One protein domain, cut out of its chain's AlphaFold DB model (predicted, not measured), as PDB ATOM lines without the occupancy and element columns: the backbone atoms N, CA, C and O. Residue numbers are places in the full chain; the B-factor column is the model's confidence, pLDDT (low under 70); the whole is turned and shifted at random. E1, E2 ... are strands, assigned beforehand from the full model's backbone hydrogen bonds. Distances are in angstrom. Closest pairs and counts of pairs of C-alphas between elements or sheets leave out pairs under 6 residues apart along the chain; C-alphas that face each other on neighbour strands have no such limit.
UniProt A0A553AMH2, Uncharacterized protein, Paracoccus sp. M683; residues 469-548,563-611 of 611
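AT A GLANCE: This is residues 469 to 548 and 563 to 611 of the 611 residues of an uncharacterized protein of Paracoccus sp. M683 (UniProt A0A553AMH2). Three very long strands, E1, E2 and E3, run side by side as one ribbon of sheet that bends over partway along into an arch, and two shorter strands, E4 and E5, are added one after the other along the free edge of E3. The loop of residues 574 to 587 lies under the arch, on its hollow side, and the last stretch, residues 595 to 611, returns to the far end of E3. The printed part has 129 residues with no named helix and five named strands, which follow each other along the chain from E1 to E5; the class is all strand, and the strands make one branched sheet in which E1 and E2, E2 and E3, E3 and E4, and E3 and E5 are antiparallel neighbours. It is extended, with a radius of gyration of the C-alphas of 22.6 A and spans of 76 by 38 by 20 A.

HOW THE PARTS SIT: E1, residues 469 to 491, and E2, residues 494 to 515, form an antiparallel hairpin at 174 degrees, with N 473 and O 512 2.9 A apart, within hydrogen-bond range. E2 and E3, residues 518 to 545, form the next hairpin, at 161 degrees, with N 503 and O 531 at 2.8 A. E1, E2 and E3 are a meander, each strand the antiparallel neighbour of the one before. E1 bends by 72 degrees at residue 483, E2 by 65 degrees at residue 502 and E3 by 72 degrees at residue 530. E2 lies on one side of E3; on the other side are E4, residues 563 to 573, and E5, residues 588 to 594. E4 is antiparallel to E3 at 125 degrees, with N 538 and O 571 at 2.9 A. E5 is antiparallel to E3 at 164 degrees, with N 530 and O 591 at 2.9 A. E4 and E5 are apart. Residues 609 to 610 pair antiparallel with residues 520 to 521 of E3.

IN THESE COORDINATES: E1 begins at C-alpha 469, (218.885, 213.618, 222.087), and is 60.2 A long. E2 measures 59.5 A. E3, the longest strand with 28 residues, covers 70.5 A and ends at C-alpha 545, (229.784, 251.934, 170.950). E4 is 28.9 A long and E5 is 18.4 A, ending at C-alpha 594, (236.314, 199.667, 192.017).

THE WHOLE: The C-alphas of Pro 548 and Tyr 611, the two farthest apart, are 77.1 A from each other. The sheet is twisted, its C-alphas up to 7.5 A off its best plane. Residues 549 to 562 are not printed, and C-alphas 548 and 563 are 11.3 A apart across this cut. The links E1 to E2 and E2 to E3 are tight; E4 to E5 is long. The mean pLDDT of the printed part is 70.9; 52 residues are under 70, among them 540 to 548 and 563 to 588.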
ATOM      1  N   GLN A 469     217.464 213.348 222.181       74.62
ATOM      2  CA  GLN A 469     218.885 213.618 222.087       74.62
ATOM      3  C   GLN A 469     219.427 212.813 220.921       74.62
ATOM      4  O   GLN A 469     219.292 211.589 220.859       74.62
ATOM      5  N   GLU A 470     220.057 213.516 219.995       81.81
ATOM      6  CA  GLU A 470     220.707 212.923 218.847       81.81
ATOM      7  C   GLU A 470     222.199 213.231 218.946       81.81
ATOM      8  O   GLU A 470     222.632 214.373 218.787       81.81
ATOM      9  N   PHE A 471     222.997 212.202 219.225       83.44
ATOM     10  CA  PHE A 471     224.447 212.297 219.110       83.44
ATOM     11  C   PHE A 471     224.862 211.656 217.797       83.44
ATOM     12  O   PHE A 471     224.747 210.440 217.644       83.44
ATOM     13  N   THR A 472     225.336 212.451 216.848       87.00
ATOM     14  CA  THR A 472     225.822 211.967 215.560       87.00
ATOM     15  C   THR A 472     227.304 212.245 215.407       87.00
ATOM     16  O   THR A 472     227.872 213.174 215.980       87.00
ATOM     17  N   GLY A 473     227.961 211.418 214.614       87.38
ATOM     18  CA  GLY A 473     229.287 211.736 214.140       87.38
ATOM     19  C   GLY A 473     229.570 211.065 212.817       87.38
ATOM     20  O   GLY A 473     228.969 210.045 212.468       87.38
ATOM     21  N   HIS A 474     230.485 211.663 212.071       90.69
ATOM     22  CA  HIS A 474     230.998 211.079 210.850       90.69
ATOM     23  C   HIS A 474     232.495 211.277 210.727       90.69
ATOM     24  O   HIS A 474     233.060 212.256 211.204       90.69
ATOM     25  N   VAL A 475     233.131 210.346 210.036       86.19
ATOM     26  CA  VAL A 475     234.497 210.461 209.545       86.19
ATOM     27  C   VAL A 475     234.455 210.171 208.055       86.19
ATOM     28  O   VAL A 475     233.907 209.156 207.631       86.19
ATOM     29  N   LYS A 476     235.024 211.068 207.259       89.25
ATOM     30  CA  LYS A 476     235.124 210.952 205.806       89.25
ATOM     31  C   LYS A 476     236.583 211.075 205.417       89.25
ATOM     32  O   LYS A 476     237.204 212.089 205.709       89.25
ATOM     33  N   ILE A 477     237.132 210.067 204.757       85.75
ATOM     34  CA  ILE A 477     238.474 210.118 204.169       85.75
ATOM     35  C   ILE A 477     238.294 210.125 202.663       85.75
ATOM     36  O   ILE A 477     237.673 209.218 202.121       85.75
ATOM     37  N   ARG A 478     238.832 211.131 201.980       87.25
ATOM     38  CA  ARG A 478     238.733 211.287 200.528       87.25
ATOM     39  C   ARG A 478     240.105 211.480 199.920       87.25
ATOM     40  O   ARG A 478     240.883 212.302 200.398       87.25
ATOM     41  N   GLY A 479     240.367 210.746 198.850       83.31
ATOM     42  CA  GLY A 479     241.548 210.906 198.015       83.31
ATOM     43  C   GLY A 479     241.137 211.349 196.620       83.31
ATOM     44  O   GLY A 479     240.219 210.779 196.036       83.31
ATOM     45  N   GLN A 480     241.832 212.345 196.085       86.69
ATOM     46  CA  GLN A 480     241.660 212.812 194.719       86.69
ATOM     47  C   GLN A 480     243.030 213.014 194.078       86.69
ATOM     48  O   GLN A 480     243.823 213.817 194.559       86.69
ATOM     49  N   ALA A 481     243.311 212.318 192.982       82.00
ATOM     50  CA  ALA A 481     244.410 212.670 192.089       82.00
ATOM     51  C   ALA A 481     243.827 213.411 190.886       82.00
ATOM     52  O   ALA A 481     242.842 212.954 190.315       82.00
ATOM     53  N   GLN A 482     244.406 214.542 190.502       84.88
ATOM     54  CA  GLN A 482     243.937 215.349 189.384       84.88
ATOM     55  C   GLN A 482     245.106 215.830 188.536       84.88
ATOM     56  O   GLN A 482     246.116 216.314 189.049       84.88
ATOM     57  N   ILE A 483     244.929 215.731 187.224       79.75
ATOM     58  CA  ILE A 483     245.768 216.373 186.221       79.75
ATOM     59  C   ILE A 483     244.835 217.213 185.358       79.75
ATOM     60  O   ILE A 483     243.931 216.664 184.730       79.75
ATOM     61  N   SER A 484     245.029 218.525 185.319       81.00
ATOM     62  CA  SER A 484     244.250 219.415 184.465       81.00
ATOM     63  C   SER A 484     245.103 220.483 183.800       81.00
ATOM     64  O   SER A 484     246.065 220.991 184.373       81.00
ATOM     65  N   LEU A 485     244.716 220.809 182.574       77.69
ATOM     66  CA  LEU A 485     245.273 221.867 181.749       77.69
ATOM     67  C   LEU A 485     244.114 222.742 181.281       77.69
ATOM     68  O   LEU A 485     243.137 222.227 180.745       77.69
ATOM     69  N   HIS A 486     244.250 224.046 181.450       82.06
ATOM     70  CA  HIS A 486     243.349 225.064 180.939       82.06
ATOM     71  C   HIS A 486     244.165 226.144 180.246       82.06
ATOM     72  O   HIS A 486     245.203 226.560 180.765       82.06
ATOM     73  N   VAL A 487     243.675 226.615 179.110       74.75
ATOM     74  CA  VAL A 487     244.177 227.807 178.440       74.75
ATOM     75  C   VAL A 487     242.974 228.608 177.975       74.75
ATOM     76  O   VAL A 487     242.096 228.074 177.300       74.75
ATOM     77  N   GLU A 488     242.965 229.884 178.310       79.38
ATOM     78  CA  GLU A 488     241.992 230.862 177.861       79.38
ATOM     79  C   GLU A 488     242.739 232.061 177.268       79.38
ATOM     80  O   GLU A 488     243.832 232.449 177.690       79.38
ATOM     81  N   ALA A 489     242.190 232.584 176.181       71.50
ATOM     82  CA  ALA A 489     242.708 233.737 175.477       71.50
ATOM     83  C   ALA A 489     241.542 234.653 175.120       71.50
ATOM     84  O   ALA A 489     240.640 234.271 174.370       71.50
ATOM     85  N   GLU A 490     241.595 235.879 175.622       68.88
ATOM     86  CA  GLU A 490     240.621 236.924 175.357       68.88
ATOM     87  C   GLU A 490     241.289 238.067 174.587       68.88
ATOM     88  O   GLU A 490     242.166 238.779 175.083       68.88
ATOM     89  N   VAL A 491     240.871 238.261 173.333       61.72
ATOM     90  CA  VAL A 491     241.385 239.335 172.479       61.72
ATOM     91  C   VAL A 491     240.225 240.062 171.812       61.72
ATOM     92  O   VAL A 491     239.692 239.584 170.816       61.72
ATOM     93  N   TRP A 492     239.911 241.262 172.317       58.25
ATOM     94  CA  TRP A 492     239.047 242.324 171.751       58.25
ATOM     95  C   TRP A 492     237.614 241.933 171.334       58.25
ATOM     96  O   TRP A 492     236.668 242.588 171.757       58.25
ATOM     97  N   LEU A 493     237.446 240.949 170.451       57.25
ATOM     98  CA  LEU A 493     236.182 240.491 169.863       57.25
ATOM     99  C   LEU A 493     236.011 238.965 169.935       57.25
ATOM    100  O   LEU A 493     234.949 238.459 169.576       57.25
ATOM    101  N   VAL A 494     237.047 238.229 170.344       57.28
ATOM    102  CA  VAL A 494     237.057 236.764 170.407       57.28
ATOM    103  C   VAL A 494     237.598 236.339 171.767       57.28
ATOM    104  O   VAL A 494     238.717 236.716 172.119       57.28
ATOM    105  N   SER A 495     236.829 235.537 172.501       70.25
ATOM    106  CA  SER A 495     237.351 234.719 173.594       70.25
ATOM    107  C   SER A 495     237.368 233.261 173.158       70.25
ATOM    108  O   SER A 495     236.422 232.763 172.541       70.25
ATOM    109  N   ALA A 496     238.481 232.591 173.408       70.50
ATOM    110  CA  ALA A 496     238.635 231.171 173.163       70.50
ATOM    111  C   ALA A 496     239.205 230.526 174.417       70.50
ATOM    112  O   ALA A 496     240.211 230.983 174.953       70.50
ATOM    113  N   GLU A 497     238.586 229.443 174.852       77.69
ATOM    114  CA  GLU A 497     239.046 228.657 175.985       77.69
ATOM    115  C   GLU A 497     239.055 227.180 175.622       77.69
ATOM    116  O   GLU A 497     238.223 226.679 174.863       77.69
ATOM    117  N   ALA A 498     240.037 226.469 176.148       74.88
ATOM    118  CA  ALA A 498     240.138 225.035 176.007       74.88
ATOM    119  C   ALA A 498     240.764 224.434 177.255       74.88
ATOM    120  O   ALA A 498     241.582 225.050 177.946       74.88
ATOM    121  N   GLY A 499     240.425 223.184 177.526       76.12
ATOM    122  CA  GLY A 499     241.064 222.457 178.602       76.12
ATOM    123  C   GLY A 499     240.715 220.989 178.631       76.12
ATOM    124  O   GLY A 499     239.807 220.504 177.955       76.12
ATOM    125  N   ALA A 500     241.490 220.271 179.423       74.75
ATOM    126  CA  ALA A 500     241.303 218.860 179.677       74.75
ATOM    127  C   ALA A 500     241.614 218.566 181.139       74.75
ATOM    128  O   ALA A 500     242.565 219.111 181.703       74.75
ATOM    129  N   ALA A 501     240.825 217.688 181.746       78.94
ATOM    130  CA  ALA A 501     241.013 217.229 183.111       78.94
ATOM    131  C   ALA A 501     240.859 215.709 183.180       78.94
ATOM    132  O   ALA A 501     239.874 215.144 182.708       78.94
ATOM    133  N   GLY A 502     241.834 215.056 183.801       78.62
ATOM    134  CA  GLY A 502     241.738 213.690 184.286       78.62
ATOM    135  C   GLY A 502     241.721 213.701 185.809       78.62
ATOM    136  O   GLY A 502     242.525 214.400 186.428       78.62
ATOM    137  N   SER A 503     240.835 212.928 186.425       83.19
ATOM    138  CA  SER A 503     240.836 212.761 187.874       83.19
ATOM    139  C   SER A 503     240.567 211.324 188.296       83.19
ATOM    140  O   SER A 503     239.922 210.559 187.583       83.19
ATOM    141  N   LEU A 504     241.082 210.963 189.463       81.75
ATOM    142  CA  LEU A 504     240.838 209.708 190.153       81.75
ATOM    143  C   LEU A 504     240.335 210.050 191.552       81.75
ATOM    144  O   LEU A 504     241.064 210.677 192.318       81.75
ATOM    145  N   HIS A 505     239.110 209.653 191.880       84.94
ATOM    146  CA  HIS A 505     238.452 209.948 193.153       84.94
ATOM    147  C   HIS A 505     238.166 208.666 193.930       84.94
ATOM    148  O   HIS A 505     237.753 207.660 193.352       84.94
ATOM    149  N   THR A 506     238.363 208.721 195.243       85.75
ATOM    150  CA  THR A 506     237.997 207.663 196.184       85.75
ATOM    151  C   THR A 506     237.553 208.259 197.512       85.75
ATOM    152  O   THR A 506     238.021 209.330 197.912       85.75
ATOM    153  N   GLY A 507     236.690 207.547 198.232       86.56
ATOM    154  CA  GLY A 507     236.202 207.999 199.527       86.56
ATOM    155  C   GLY A 507     235.733 206.868 200.430       86.56
ATOM    156  O   GLY A 507     235.106 205.915 199.977       86.56
ATOM    157  N   TRP A 508     236.011 206.999 201.720       86.62
ATOM    158  CA  TRP A 508     235.480 206.153 202.779       86.62
ATOM    159  C   TRP A 508     234.689 207.014 203.748       86.62
ATOM    160  O   TRP A 508     235.184 208.049 204.199       86.62
ATOM    161  N   ASN A 509     233.482 206.574 204.082       89.00
ATOM    162  CA  ASN A 509     232.601 207.269 205.005       89.00
ATOM    163  C   ASN A 509     232.205 206.316 206.131       89.00
ATOM    164  O   ASN A 509     231.683 205.227 205.886       89.00
ATOM    165  N   TRP A 510     232.428 206.752 207.364       88.75
ATOM    166  CA  TRP A 510     231.941 206.112 208.580       88.75
ATOM    167  C   TRP A 510     231.017 207.082 209.274       88.75
ATOM    168  O   TRP A 510     231.402 208.219 209.533       88.75
ATOM    169  N   GLU A 511     229.814 206.645 209.606       89.69
ATOM    170  CA  GLU A 511     228.854 207.485 210.300       89.69
ATOM    171  C   GLU A 511     228.208 206.698 211.428       89.69
ATOM    172  O   GLU A 511     227.936 205.499 211.311       89.69
ATOM    173  N   TRP A 512     227.960 207.369 212.540       86.88
ATOM    174  CA  TRP A 512     227.248 206.802 213.667       86.88
ATOM    175  C   TRP A 512     226.240 207.804 214.196       86.88
ATOM    176  O   TRP A 512     226.440 209.018 214.135       86.88
ATOM    177  N   LYS A 513     225.154 207.281 214.748       86.94
ATOM    178  CA  LYS A 513     224.218 208.061 215.540       86.94
ATOM    179  C   LYS A 513     223.756 207.275 216.752       86.94
ATOM    180  O   LYS A 513     223.652 206.049 216.707       86.94
ATOM    181  N   ILE A 514     223.482 207.986 217.827       82.12
ATOM    182  CA  ILE A 514     222.847 207.468 219.028       82.12
ATOM    183  C   ILE A 514     221.520 208.210 219.144       82.12
ATOM    184  O   ILE A 514     221.508 209.434 219.261       82.12
ATOM    185  N   GLY A 515     220.431 207.453 219.054       68.12
ATOM    186  CA  GLY A 515     219.056 207.907 219.266       68.12
ATOM    187  C   GLY A 515     218.255 206.760 219.880       68.12
ATOM    188  O   GLY A 515     218.542 205.592 219.596       68.12
ATOM    189  N   ASP A 516     217.318 207.067 220.777       62.59
ATOM    190  CA  ASP A 516     216.481 206.086 221.491       62.59
ATOM    191  C   ASP A 516     217.276 204.953 222.165       62.59
ATOM    192  O   ASP A 516     216.918 203.772 222.103       62.59
ATOM    193  N   SER A 517     218.398 205.308 222.799       65.31
ATOM    194  CA  SER A 517     219.292 204.375 223.509       65.31
ATOM    195  C   SER A 517     219.941 203.290 222.636       65.31
ATOM    196  O   SER A 517     220.451 202.300 223.163       65.31
ATOM    197  N   LYS A 518     219.954 203.446 221.305       77.38
ATOM    198  CA  LYS A 518     220.601 202.500 220.382       77.38
ATOM    199  C   LYS A 518     221.674 203.188 219.561       77.38
ATOM    200  O   LYS A 518     221.456 204.255 218.988       77.38
ATOM    201  N   ARG A 519     222.834 202.538 219.474       81.69
ATOM    202  CA  ARG A 519     223.903 202.944 218.567       81.69
ATOM    203  C   ARG A 519     223.610 202.373 217.185       81.69
ATOM    204  O   ARG A 519     223.484 201.163 217.012       81.69
ATOM    205  N   LEU A 520     223.505 203.264 216.214       86.00
ATOM    206  CA  LEU A 520     223.367 202.933 214.807       86.00
ATOM    207  C   LEU A 520     224.639 203.346 214.085       86.00
ATOM    208  O   LEU A 520     225.163 204.437 214.317       86.00
ATOM    209  N   THR A 521     225.131 202.486 213.206       86.56
ATOM    210  CA  THR A 521     226.319 202.755 212.394       86.56
ATOM    211  C   THR A 521     226.015 202.526 210.928       86.56
ATOM    212  O   THR A 521     225.176 201.697 210.579       86.56
ATOM    213  N   ARG A 522     226.702 203.259 210.059       87.38
ATOM    214  CA  ARG A 522     226.738 202.977 208.628       87.38
ATOM    215  C   ARG A 522     228.130 203.239 208.082       87.38
ATOM    216  O   ARG A 522     228.808 204.178 208.498       87.38
ATOM    217  N   TYR A 523     228.535 202.397 207.146       86.69
ATOM    218  CA  TYR A 523     229.806 202.498 206.454       86.69
ATOM    219  C   TYR A 523     229.571 202.336 204.959       86.69
ATOM    220  O   TYR A 523     228.806 201.467 204.543       86.69
ATOM    221  N   TYR A 524     230.227 203.166 204.155       86.56
ATOM    222  CA  TYR A 524     230.228 202.993 202.708       86.56
ATOM    223  C   TYR A 524     231.514 203.499 202.071       86.56
ATOM    224  O   TYR A 524     232.108 204.502 202.479       86.56
ATOM    225  N   PHE A 525     231.910 202.782 201.026       85.56
ATOM    226  CA  PHE A 525     232.985 203.141 200.123       85.56
ATOM    227  C   PHE A 525     232.395 203.789 198.863       85.56
ATOM    228  O   PHE A 525     231.464 203.254 198.258       85.56
ATOM    229  N   GLU A 526     232.931 204.945 198.473       83.69
ATOM    230  CA  GLU A 526     232.479 205.741 197.320       83.69
ATOM    231  C   GLU A 526     232.939 205.163 195.968       83.69
ATOM    232  O   GLU A 526     232.576 205.700 194.921       83.69
ATOM    233  N   GLY A 527     233.704 204.066 195.973       82.81
ATOM    234  CA  GLY A 527     234.304 203.495 194.771       82.81
ATOM    235  C   GLY A 527     235.641 204.153 194.428       82.81
ATOM    236  O   GLY A 527     235.998 205.198 194.971       82.81
ATOM    237  N   LEU A 528     236.379 203.544 193.502       84.12
ATOM    238  CA  LEU A 528     237.524 204.180 192.849       84.12
ATOM    239  C   LEU A 528     237.087 204.589 191.449       84.12
ATOM    240  O   LEU A 528     236.865 203.728 190.598       84.12
ATOM    241  N   ILE A 529     236.934 205.887 191.219       82.19
ATOM    242  CA  ILE A 529     236.309 206.412 190.006       82.19
ATOM    243  C   ILE A 529     237.314 207.264 189.251       82.19
ATOM    244  O   ILE A 529     237.804 208.260 189.778       82.19
ATOM    245  N   ALA A 530     237.592 206.889 188.008       82.00
ATOM    246  CA  ALA A 530     238.343 207.714 187.079       82.00
ATOM    247  C   ALA A 530     237.381 208.532 186.215       82.00
ATOM    248  O   ALA A 530     236.391 208.006 185.701       82.00
ATOM    249  N   SER A 531     237.677 209.812 186.028       81.31
ATOM    250  CA  SER A 531     236.984 210.670 185.074       81.31
ATOM    251  C   SER A 531     237.983 211.351 184.151       81.31
ATOM    252  O   SER A 531     239.066 211.751 184.571       81.31
ATOM    253  N   ALA A 532     237.621 211.461 182.879       78.44
ATOM    254  CA  ALA A 532     238.374 212.189 181.872       78.44
ATOM    255  C   ALA A 532     237.411 213.078 181.088       78.44
ATOM    256  O   ALA A 532     236.397 212.599 180.569       78.44
ATOM    257  N   ARG A 533     237.716 214.373 181.019       78.81
ATOM    258  CA  ARG A 533     236.906 215.374 180.321       78.81
ATOM    259  C   ARG A 533     237.791 216.303 179.509       78.81
ATOM    260  O   ARG A 533     238.907 216.620 179.917       78.81
ATOM    261  N   GLY A 534     237.265 216.744 178.379       73.81
ATOM    262  CA  GLY A 534     237.836 217.807 177.567       73.81
ATOM    263  C   GLY A 534     236.741 218.794 177.206       73.81
ATOM    264  O   GLY A 534     235.576 218.408 177.104       73.81
ATOM    265  N   TYR A 535     237.113 220.052 177.032       78.75
ATOM    266  CA  TYR A 535     236.199 221.072 176.552       78.75
ATOM    267  C   TYR A 535     236.936 222.097 175.691       78.75
ATOM    268  O   TYR A 535     238.151 222.288 175.818       78.75
ATOM    269  N   ALA A 536     236.185 222.739 174.807       73.38
ATOM    270  CA  ALA A 536     236.622 223.899 174.053       73.38
ATOM    271  C   ALA A 536     235.420 224.815 173.811       73.38
ATOM    272  O   ALA A 536     234.371 224.350 173.358       73.38
ATOM    273  N   SER A 537     235.576 226.107 174.079       77.12
ATOM    274  CA  SER A 537     234.589 227.123 173.731       77.12
ATOM    275  C   SER A 537     235.235 228.264 172.952       77.12
ATOM    276  O   SER A 537     236.408 228.597 173.125       77.12
ATOM    277  N   MET A 538     234.462 228.841 172.040       71.50
ATOM    278  CA  MET A 538     234.815 230.067 171.345       71.50
ATOM    279  C   MET A 538     233.594 230.975 171.311       71.50
ATOM    280  O   MET A 538     232.545 230.612 170.766       71.50
ATOM    281  N   ASN A 539     233.749 232.174 171.860       75.81
ATOM    282  CA  ASN A 539     232.732 233.210 171.850       75.81
ATOM    283  C   ASN A 539     233.226 234.397 171.029       75.81
ATOM    284  O   ASN A 539     234.351 234.866 171.186       75.81
ATOM    285  N   VAL A 540     232.363 234.892 170.145       69.31
ATOM    286  CA  VAL A 540     232.609 236.124 169.394       69.31
ATOM    287  C   VAL A 540     231.633 237.178 169.887       69.31
ATOM    288  O   VAL A 540     230.424 237.092 169.633       69.31
ATOM    289  N   THR A 541     232.158 238.175 170.589       64.00
ATOM    290  CA  THR A 541     231.372 239.267 171.163       64.00
ATOM    291  C   THR A 541     231.675 240.535 170.387       64.00
ATOM    292  O   THR A 541     232.824 240.958 170.288       64.00
ATOM    293  N   THR A 542     230.653 241.166 169.814       51.59
ATOM    294  CA  THR A 542     230.813 242.482 169.188       51.59
ATOM    295  C   THR A 542     230.252 243.542 170.114       51.59
ATOM    296  O   THR A 542     229.064 243.512 170.439       51.59
ATOM    297  N   SER A 543     231.085 244.501 170.512       48.22
ATOM    298  CA  SER A 543     230.626 245.709 171.189       48.22
ATOM    299  C   SER A 543     230.476 246.829 170.161       48.22
ATOM    300  O   SER A 543     231.401 247.171 169.421       48.22
ATOM    301  N   THR A 544     229.280 247.410 170.065       43.31
ATOM    302  CA  THR A 544     229.065 248.611 169.246       43.31
ATOM    303  C   THR A 544     228.854 249.812 170.153       43.31
ATOM    304  O   THR A 544     227.786 250.030 170.717       43.31
ATOM    305  N   SER A 545     229.893 250.637 170.283       40.03
ATOM    306  CA  SER A 545     229.784 251.934 170.950       40.03
ATOM    307  C   SER A 545     229.199 252.959 169.977       40.03
ATOM    308  O   SER A 545     229.902 253.518 169.133       40.03
ATOM    309  N   ARG A 546     227.896 253.238 170.085       39.00
ATOM    310  CA  ARG A 546     227.308 254.428 169.455       39.00
ATOM    311  C   ARG A 546     227.493 255.619 170.387       39.00
ATOM    312  O   ARG A 546     226.813 255.727 171.403       39.00
ATOM    313  N   LYS A 547     228.371 256.560 170.020       37.88
ATOM    314  CA  LYS A 547     228.315 257.908 170.606       37.88
ATOM    315  C   LYS A 547     226.957 258.524 170.233       37.88
ATOM    316  O   LYS A 547     226.620 258.515 169.045       37.88
ATOM    317  N   PRO A 548     226.164 259.035 171.192       43.28
ATOM    318  CA  PRO A 548     224.903 259.674 170.856       43.28
ATOM    319  C   PRO A 548     225.175 260.910 169.983       43.28
ATOM    320  O   PRO A 548     226.202 261.574 170.162       43.28
ATOM    321  N   GLU A 563     226.826 250.842 176.211       41.72
ATOM    322  CA  GLU A 563     227.554 249.735 175.596       41.72
ATOM    323  C   GLU A 563     226.557 248.608 175.348       41.72
ATOM    324  O   GLU A 563     225.897 248.127 176.264       41.72
ATOM    325  N   LEU A 564     226.380 248.265 174.075       42.84
ATOM    326  CA  LEU A 564     225.599 247.115 173.654       42.84
ATOM    327  C   LEU A 564     226.610 246.033 173.286       42.84
ATOM    328  O   LEU A 564     227.251 246.104 172.233       42.84
ATOM    329  N   GLU A 565     226.799 245.090 174.201       48.47
ATOM    330  CA  GLU A 565     227.506 243.843 173.939       48.47
ATOM    331  C   GLU A 565     226.508 242.855 173.346       48.47
ATOM    332  O   GLU A 565     225.472 242.555 173.941       48.47
ATOM    333  N   GLN A 566     226.791 242.388 172.136       48.59
ATOM    334  CA  GLN A 566     225.994 241.364 171.482       48.59
ATOM    335  C   GLN A 566     226.907 240.186 171.152       48.59
ATOM    336  O   GLN A 566     227.879 240.336 170.409       48.59
ATOM    337  N   THR A 567     226.602 239.013 171.706       53.16
ATOM    338  CA  THR A 567     227.240 237.748 171.323       53.16
ATOM    339  C   THR A 567     226.715 237.346 169.947       53.16
ATOM    340  O   THR A 567     225.510 237.158 169.771       53.16
ATOM    341  N   VAL A 568     227.599 237.266 168.953       50.97
ATOM    342  CA  VAL A 568     227.227 237.041 167.539       50.97
ATOM    343  C   VAL A 568     227.394 235.576 167.138       50.97
ATOM    344  O   VAL A 568     226.711 235.096 166.236       50.97
ATOM    345  N   GLY A 569     228.259 234.843 167.836       56.47
ATOM    346  CA  GLY A 569     228.452 233.413 167.639       56.47
ATOM    347  C   GLY A 569     229.050 232.772 168.881       56.47
ATOM    348  O   GLY A 569     229.953 233.337 169.498       56.47
ATOM    349  N   LYS A 570     228.525 231.600 169.232       65.31
ATOM    350  CA  LYS A 570     228.983 230.767 170.338       65.31
ATOM    351  C   LYS A 570     229.129 229.339 169.825       65.31
ATOM    352  O   LYS A 570     228.160 228.779 169.310       65.31
ATOM    353  N   ALA A 571     230.333 228.790 169.909       63.09
ATOM    354  CA  ALA A 571     230.617 227.396 169.591       63.09
ATOM    355  C   ALA A 571     231.224 226.737 170.829       63.09
ATOM    356  O   ALA A 571     232.258 227.181 171.315       63.09
ATOM    357  N   GLU A 572     230.570 225.696 171.333       65.88
ATOM    358  CA  GLU A 572     230.981 224.948 172.521       65.88
ATOM    359  C   GLU A 572     231.027 223.460 172.199       65.88
ATOM    360  O   GLU A 572     230.130 222.926 171.543       65.88
ATOM    361  N   ILE A 573     232.082 222.797 172.662       61.09
ATOM    362  CA  ILE A 573     232.219 221.344 172.673       61.09
ATOM    363  C   ILE A 573     232.611 220.951 174.098       61.09
ATOM    364  O   ILE A 573     233.630 221.419 174.606       61.09
ATOM    365  N   GLY A 574     231.826 220.073 174.723       59.84
ATOM    366  CA  GLY A 574     231.989 219.701 176.129       59.84
ATOM    367  C   GLY A 574     231.276 220.657 177.091       59.84
ATOM    368  O   GLY A 574     230.646 221.628 176.679       59.84
ATOM    369  N   SER A 575     231.360 220.366 178.392       63.59
ATOM    370  CA  SER A 575     230.721 221.171 179.442       63.59
ATOM    371  C   SER A 575     231.647 222.271 179.971       63.59
ATOM    372  O   SER A 575     232.827 222.042 180.229       63.59
ATOM    373  N   ASP A 576     231.067 223.442 180.219       60.72
ATOM    374  CA  ASP A 576     231.613 224.590 180.961       60.72
ATOM    375  C   ASP A 576     232.114 224.246 182.378       60.72
ATOM    376  O   ASP A 576     232.970 224.927 182.941       60.72
ATOM    377  N   LYS A 577     231.649 223.136 182.946       61.81
ATOM    378  CA  LYS A 577     232.027 222.630 184.270       61.81
ATOM    379  C   LYS A 577     232.998 221.449 184.207       61.81
ATOM    380  O   LYS A 577     233.094 220.636 185.124       61.81
ATOM    381  N   TRP A 578     233.795 221.377 183.144       63.16
ATOM    382  CA  TRP A 578     234.828 220.363 182.914       63.16
ATOM    383  C   TRP A 578     235.806 220.138 184.091       63.16
ATOM    384  O   TRP A 578     236.352 219.037 184.211       63.16
ATOM    385  N   LYS A 579     236.011 221.146 184.962       60.91
ATOM    386  CA  LYS A 579     236.834 221.049 186.184       60.91
ATOM    387  C   LYS A 579     236.151 220.312 187.344       60.91
ATOM    388  O   LYS A 579     236.866 219.876 188.242       60.91
ATOM    389  N   ASP A 580     234.821 220.163 187.370       62.06
ATOM    390  CA  ASP A 580     234.125 219.461 188.457       62.06
ATOM    391  C   ASP A 580     234.169 217.941 188.225       62.06
ATOM    392  O   ASP A 580     233.455 217.422 187.362       62.06
ATOM    393  N   PRO A 581     234.965 217.167 188.987       52.88
ATOM    394  CA  PRO A 581     235.067 215.721 188.804       52.88
ATOM    395  C   PRO A 581     233.733 214.987 189.028       52.88
ATOM    396  O   PRO A 581     233.573 213.875 188.515       52.88
ATOM    397  N   ARG A 582     232.760 215.590 189.725       54.25
ATOM    398  CA  ARG A 582     231.513 214.945 190.173       54.25
ATOM    399  C   ARG A 582     230.325 215.135 189.239       54.25
ATOM    400  O   ARG A 582     229.345 214.405 189.383       54.25
ATOM    401  N   GLU A 583     230.392 216.052 188.282       59.97
ATOM    402  CA  GLU A 583     229.248 216.317 187.414       59.97
ATOM    403  C   GLU A 583     229.053 215.232 186.341       59.97
ATOM    404  O   GLU A 583     229.981 214.816 185.646       59.97
ATOM    405  N   SER A 584     227.824 214.744 186.196       51.78
ATOM    406  CA  SER A 584     227.453 213.691 185.246       51.78
ATOM    407  C   SER A 584     227.045 214.249 183.874       51.78
ATOM    408  O   SER A 584     226.016 213.844 183.333       51.78
ATOM    409  N   SER A 585     227.782 215.216 183.322       49.84
ATOM    410  CA  SER A 585     227.495 215.718 181.972       49.84
ATOM    411  C   SER A 585     227.844 214.663 180.913       49.84
ATOM    412  O   SER A 585     228.835 213.947 181.059       49.84
ATOM    413  N   ALA A 586     227.066 214.604 179.828       46.19
ATOM    414  CA  ALA A 586     227.152 213.590 178.768       46.19
ATOM    415  C   ALA A 586     228.495 213.533 178.001       46.19
ATOM    416  O   ALA A 586     228.770 212.533 177.345       46.19
ATOM    417  N   ASP A 587     229.348 214.554 178.124       55.06
ATOM    418  CA  ASP A 587     230.546 214.736 177.289       55.06
ATOM    419  C   ASP A 587     231.871 214.307 177.960       55.06
ATOM    420  O   ASP A 587     232.958 214.691 177.526       55.06
ATOM    421  N   GLY A 588     231.807 213.513 179.035       61.19
ATOM    422  CA  GLY A 588     232.976 213.011 179.771       61.19
ATOM    423  C   GLY A 588     232.979 211.493 179.943       61.19
ATOM    424  O   GLY A 588     231.937 210.887 180.187       61.19
ATOM    425  N   ALA A 589     234.155 210.865 179.875       70.00
ATOM    426  CA  ALA A 589     234.298 209.438 180.148       70.00
ATOM    427  C   ALA A 589     234.464 209.212 181.658       70.00
ATOM    428  O   ALA A 589     235.399 209.729 182.274       70.00
ATOM    429  N   ARG A 590     233.558 208.438 182.260       75.31
ATOM    430  CA  ARG A 590     233.609 208.037 183.672       75.31
ATOM    431  C   ARG A 590     233.749 206.522 183.755       75.31
ATOM    432  O   ARG A 590     232.915 205.797 183.223       75.31
ATOM    433  N   TYR A 591     234.780 206.060 184.450       80.06
ATOM    434  CA  TYR A 591     235.074 204.644 184.646       80.06
ATOM    435  C   TYR A 591     235.086 204.318 186.133       80.06
ATOM    436  O   TYR A 591     235.783 204.963 186.918       80.06
ATOM    437  N   VAL A 592     234.327 203.299 186.516       80.38
ATOM    438  CA  VAL A 592     234.368 202.730 187.862       80.38
ATOM    439  C   VAL A 592     235.432 201.634 187.855       80.38
ATOM    440  O   VAL A 592     235.281 200.619 187.184       80.38
ATOM    441  N   ILE A 593     236.553 201.880 188.533       82.88
ATOM    442  CA  ILE A 593     237.666 200.924 188.661       82.88
ATOM    443  C   ILE A 593     237.378 199.948 189.802       82.88
ATOM    444  O   ILE A 593     237.636 198.754 189.680       82.88
ATOM    445  N   LEU A 594     236.837 200.462 190.910       82.88
ATOM    446  CA  LEU A 594     236.314 199.667 192.017       82.88
ATOM    447  C   LEU A 594     234.893 200.124 192.312       82.88
ATOM    448  O   LEU A 594     234.667 201.320 192.511       82.88
ATOM    449  N   GLU A 595     233.969 199.169 192.346       82.75
ATOM    450  CA  GLU A 595     232.550 199.435 192.567       82.75
ATOM    451  C   GLU A 595     232.304 200.073 193.947       82.75
ATOM    452  O   GLU A 595     232.885 199.632 194.950       82.75
ATOM    453  N   PRO A 596     231.461 201.116 194.025       82.12
ATOM    454  CA  PRO A 596     231.015 201.671 195.293       82.12
ATOM    455  C   PRO A 596     230.116 200.686 196.046       82.12
ATOM    456  O   PRO A 596     229.473 199.812 195.469       82.12
ATOM    457  N   THR A 597     230.008 200.862 197.363       80.62
ATOM    458  CA  THR A 597     229.056 200.085 198.184       80.62
ATOM    459  C   THR A 597     227.607 200.577 198.027       80.62
ATOM    460  O   THR A 597     226.679 199.907 198.467       80.62
ATOM    461  N   VAL A 598     227.404 201.742 197.401       69.44
ATOM    462  CA  VAL A 598     226.097 202.338 197.072       69.44
ATOM    463  C   VAL A 598     226.024 202.653 195.582       69.44
ATOM    464  O   VAL A 598     227.026 203.055 195.002       69.44
ATOM    465  N   ALA A 599     224.845 202.498 194.970       56.78
ATOM    466  CA  ALA A 599     224.661 202.568 193.513       56.78
ATOM    467  C   ALA A 599     225.194 203.865 192.868       56.78
ATOM    468  O   ALA A 599     225.645 203.847 191.725       56.78
ATOM    469  N   THR A 600     225.207 204.971 193.619       55.50
ATOM    470  CA  THR A 600     225.744 206.275 193.205       55.50
ATOM    471  C   THR A 600     226.080 207.097 194.454       55.50
ATOM    472  O   THR A 600     225.343 207.055 195.436       55.50
ATOM    473  N   ILE A 601     227.172 207.881 194.422       48.72
ATOM    474  CA  ILE A 601     227.648 208.735 195.545       48.72
ATOM    475  C   ILE A 601     226.551 209.708 196.049       48.72
ATOM    476  O   ILE A 601     226.624 210.194 197.175       48.72
ATOM    477  N   THR A 602     225.516 209.963 195.240       51.31
ATOM    478  CA  THR A 602     224.404 210.883 195.519       51.31
ATOM    479  C   THR A 602     223.056 210.227 195.831       51.31
ATOM    480  O   THR A 602     222.218 210.904 196.422       51.31
ATOM    481  N   ASP A 603     222.808 208.956 195.484       46.78
ATOM    482  CA  ASP A 603     221.408 208.503 195.330       46.78
ATOM    483  C   ASP A 603     220.841 207.703 196.504       46.78
ATOM    484  O   ASP A 603     219.640 207.447 196.534       46.78
ATOM    485  N   SER A 604     221.648 207.339 197.500       53.97
ATOM    486  CA  SER A 604     221.209 207.070 198.883       53.97
ATOM    487  C   SER A 604     222.359 206.480 199.690       53.97
ATOM    488  O   SER A 604     223.018 205.533 199.271       53.97
ATOM    489  N   ALA A 605     222.592 207.022 200.887       61.84
ATOM    490  CA  ALA A 605     223.443 206.365 201.872       61.84
ATOM    491  C   ALA A 605     222.825 205.006 202.269       61.84
ATOM    492  O   ALA A 605     221.593 204.900 202.301       61.84
ATOM    493  N   PRO A 606     223.638 203.984 202.603       70.25
ATOM    494  CA  PRO A 606     223.101 202.689 203.000       70.25
ATOM    495  C   PRO A 606     222.242 202.823 204.271       70.25
ATOM    496  O   PRO A 606     222.413 203.781 205.047       70.25
ATOM    497  N   PRO A 607     221.304 201.884 204.495       76.69
ATOM    498  CA  PRO A 607     220.476 201.889 205.691       76.69
ATOM    499  C   PRO A 607     221.339 201.769 206.951       76.69
ATOM    500  O   PRO A 607     222.442 201.231 206.936       76.69
ATOM    501  N   TRP A 608     220.821 202.291 208.060       80.88
ATOM    502  CA  TRP A 608     221.481 202.189 209.356       80.88
ATOM    503  C   TRP A 608     221.471 200.748 209.863       80.88
ATOM    504  O   TRP A 608     220.413 200.117 209.919       80.88
ATOM    505  N   GLU A 609     222.625 200.267 210.310       77.94
ATOM    506  CA  GLU A 609     222.760 198.968 210.962       77.94
ATOM    507  C   GLU A 609     222.751 199.142 212.484       77.94
ATOM    508  O   GLU A 609     223.276 200.125 213.019       77.94
ATOM    509  N   LYS A 610     222.122 198.195 213.190       73.31
ATOM    510  CA  LYS A 610     222.171 198.126 214.655       73.31
ATOM    511  C   LYS A 610     223.494 197.492 215.066       73.31
ATOM    512  O   LYS A 610     223.805 196.413 214.565       73.31
ATOM    513  N   TYR A 611     224.222 198.160 215.959       57.31
ATOM    514  CA  TYR A 611     225.423 197.607 216.581       57.31
ATOM    515  C   TYR A 611     225.081 196.773 217.815       57.31
ATOM    516  O   TYR A 611     224.191 197.214 218.584       57.31
TER     517      TYR A 611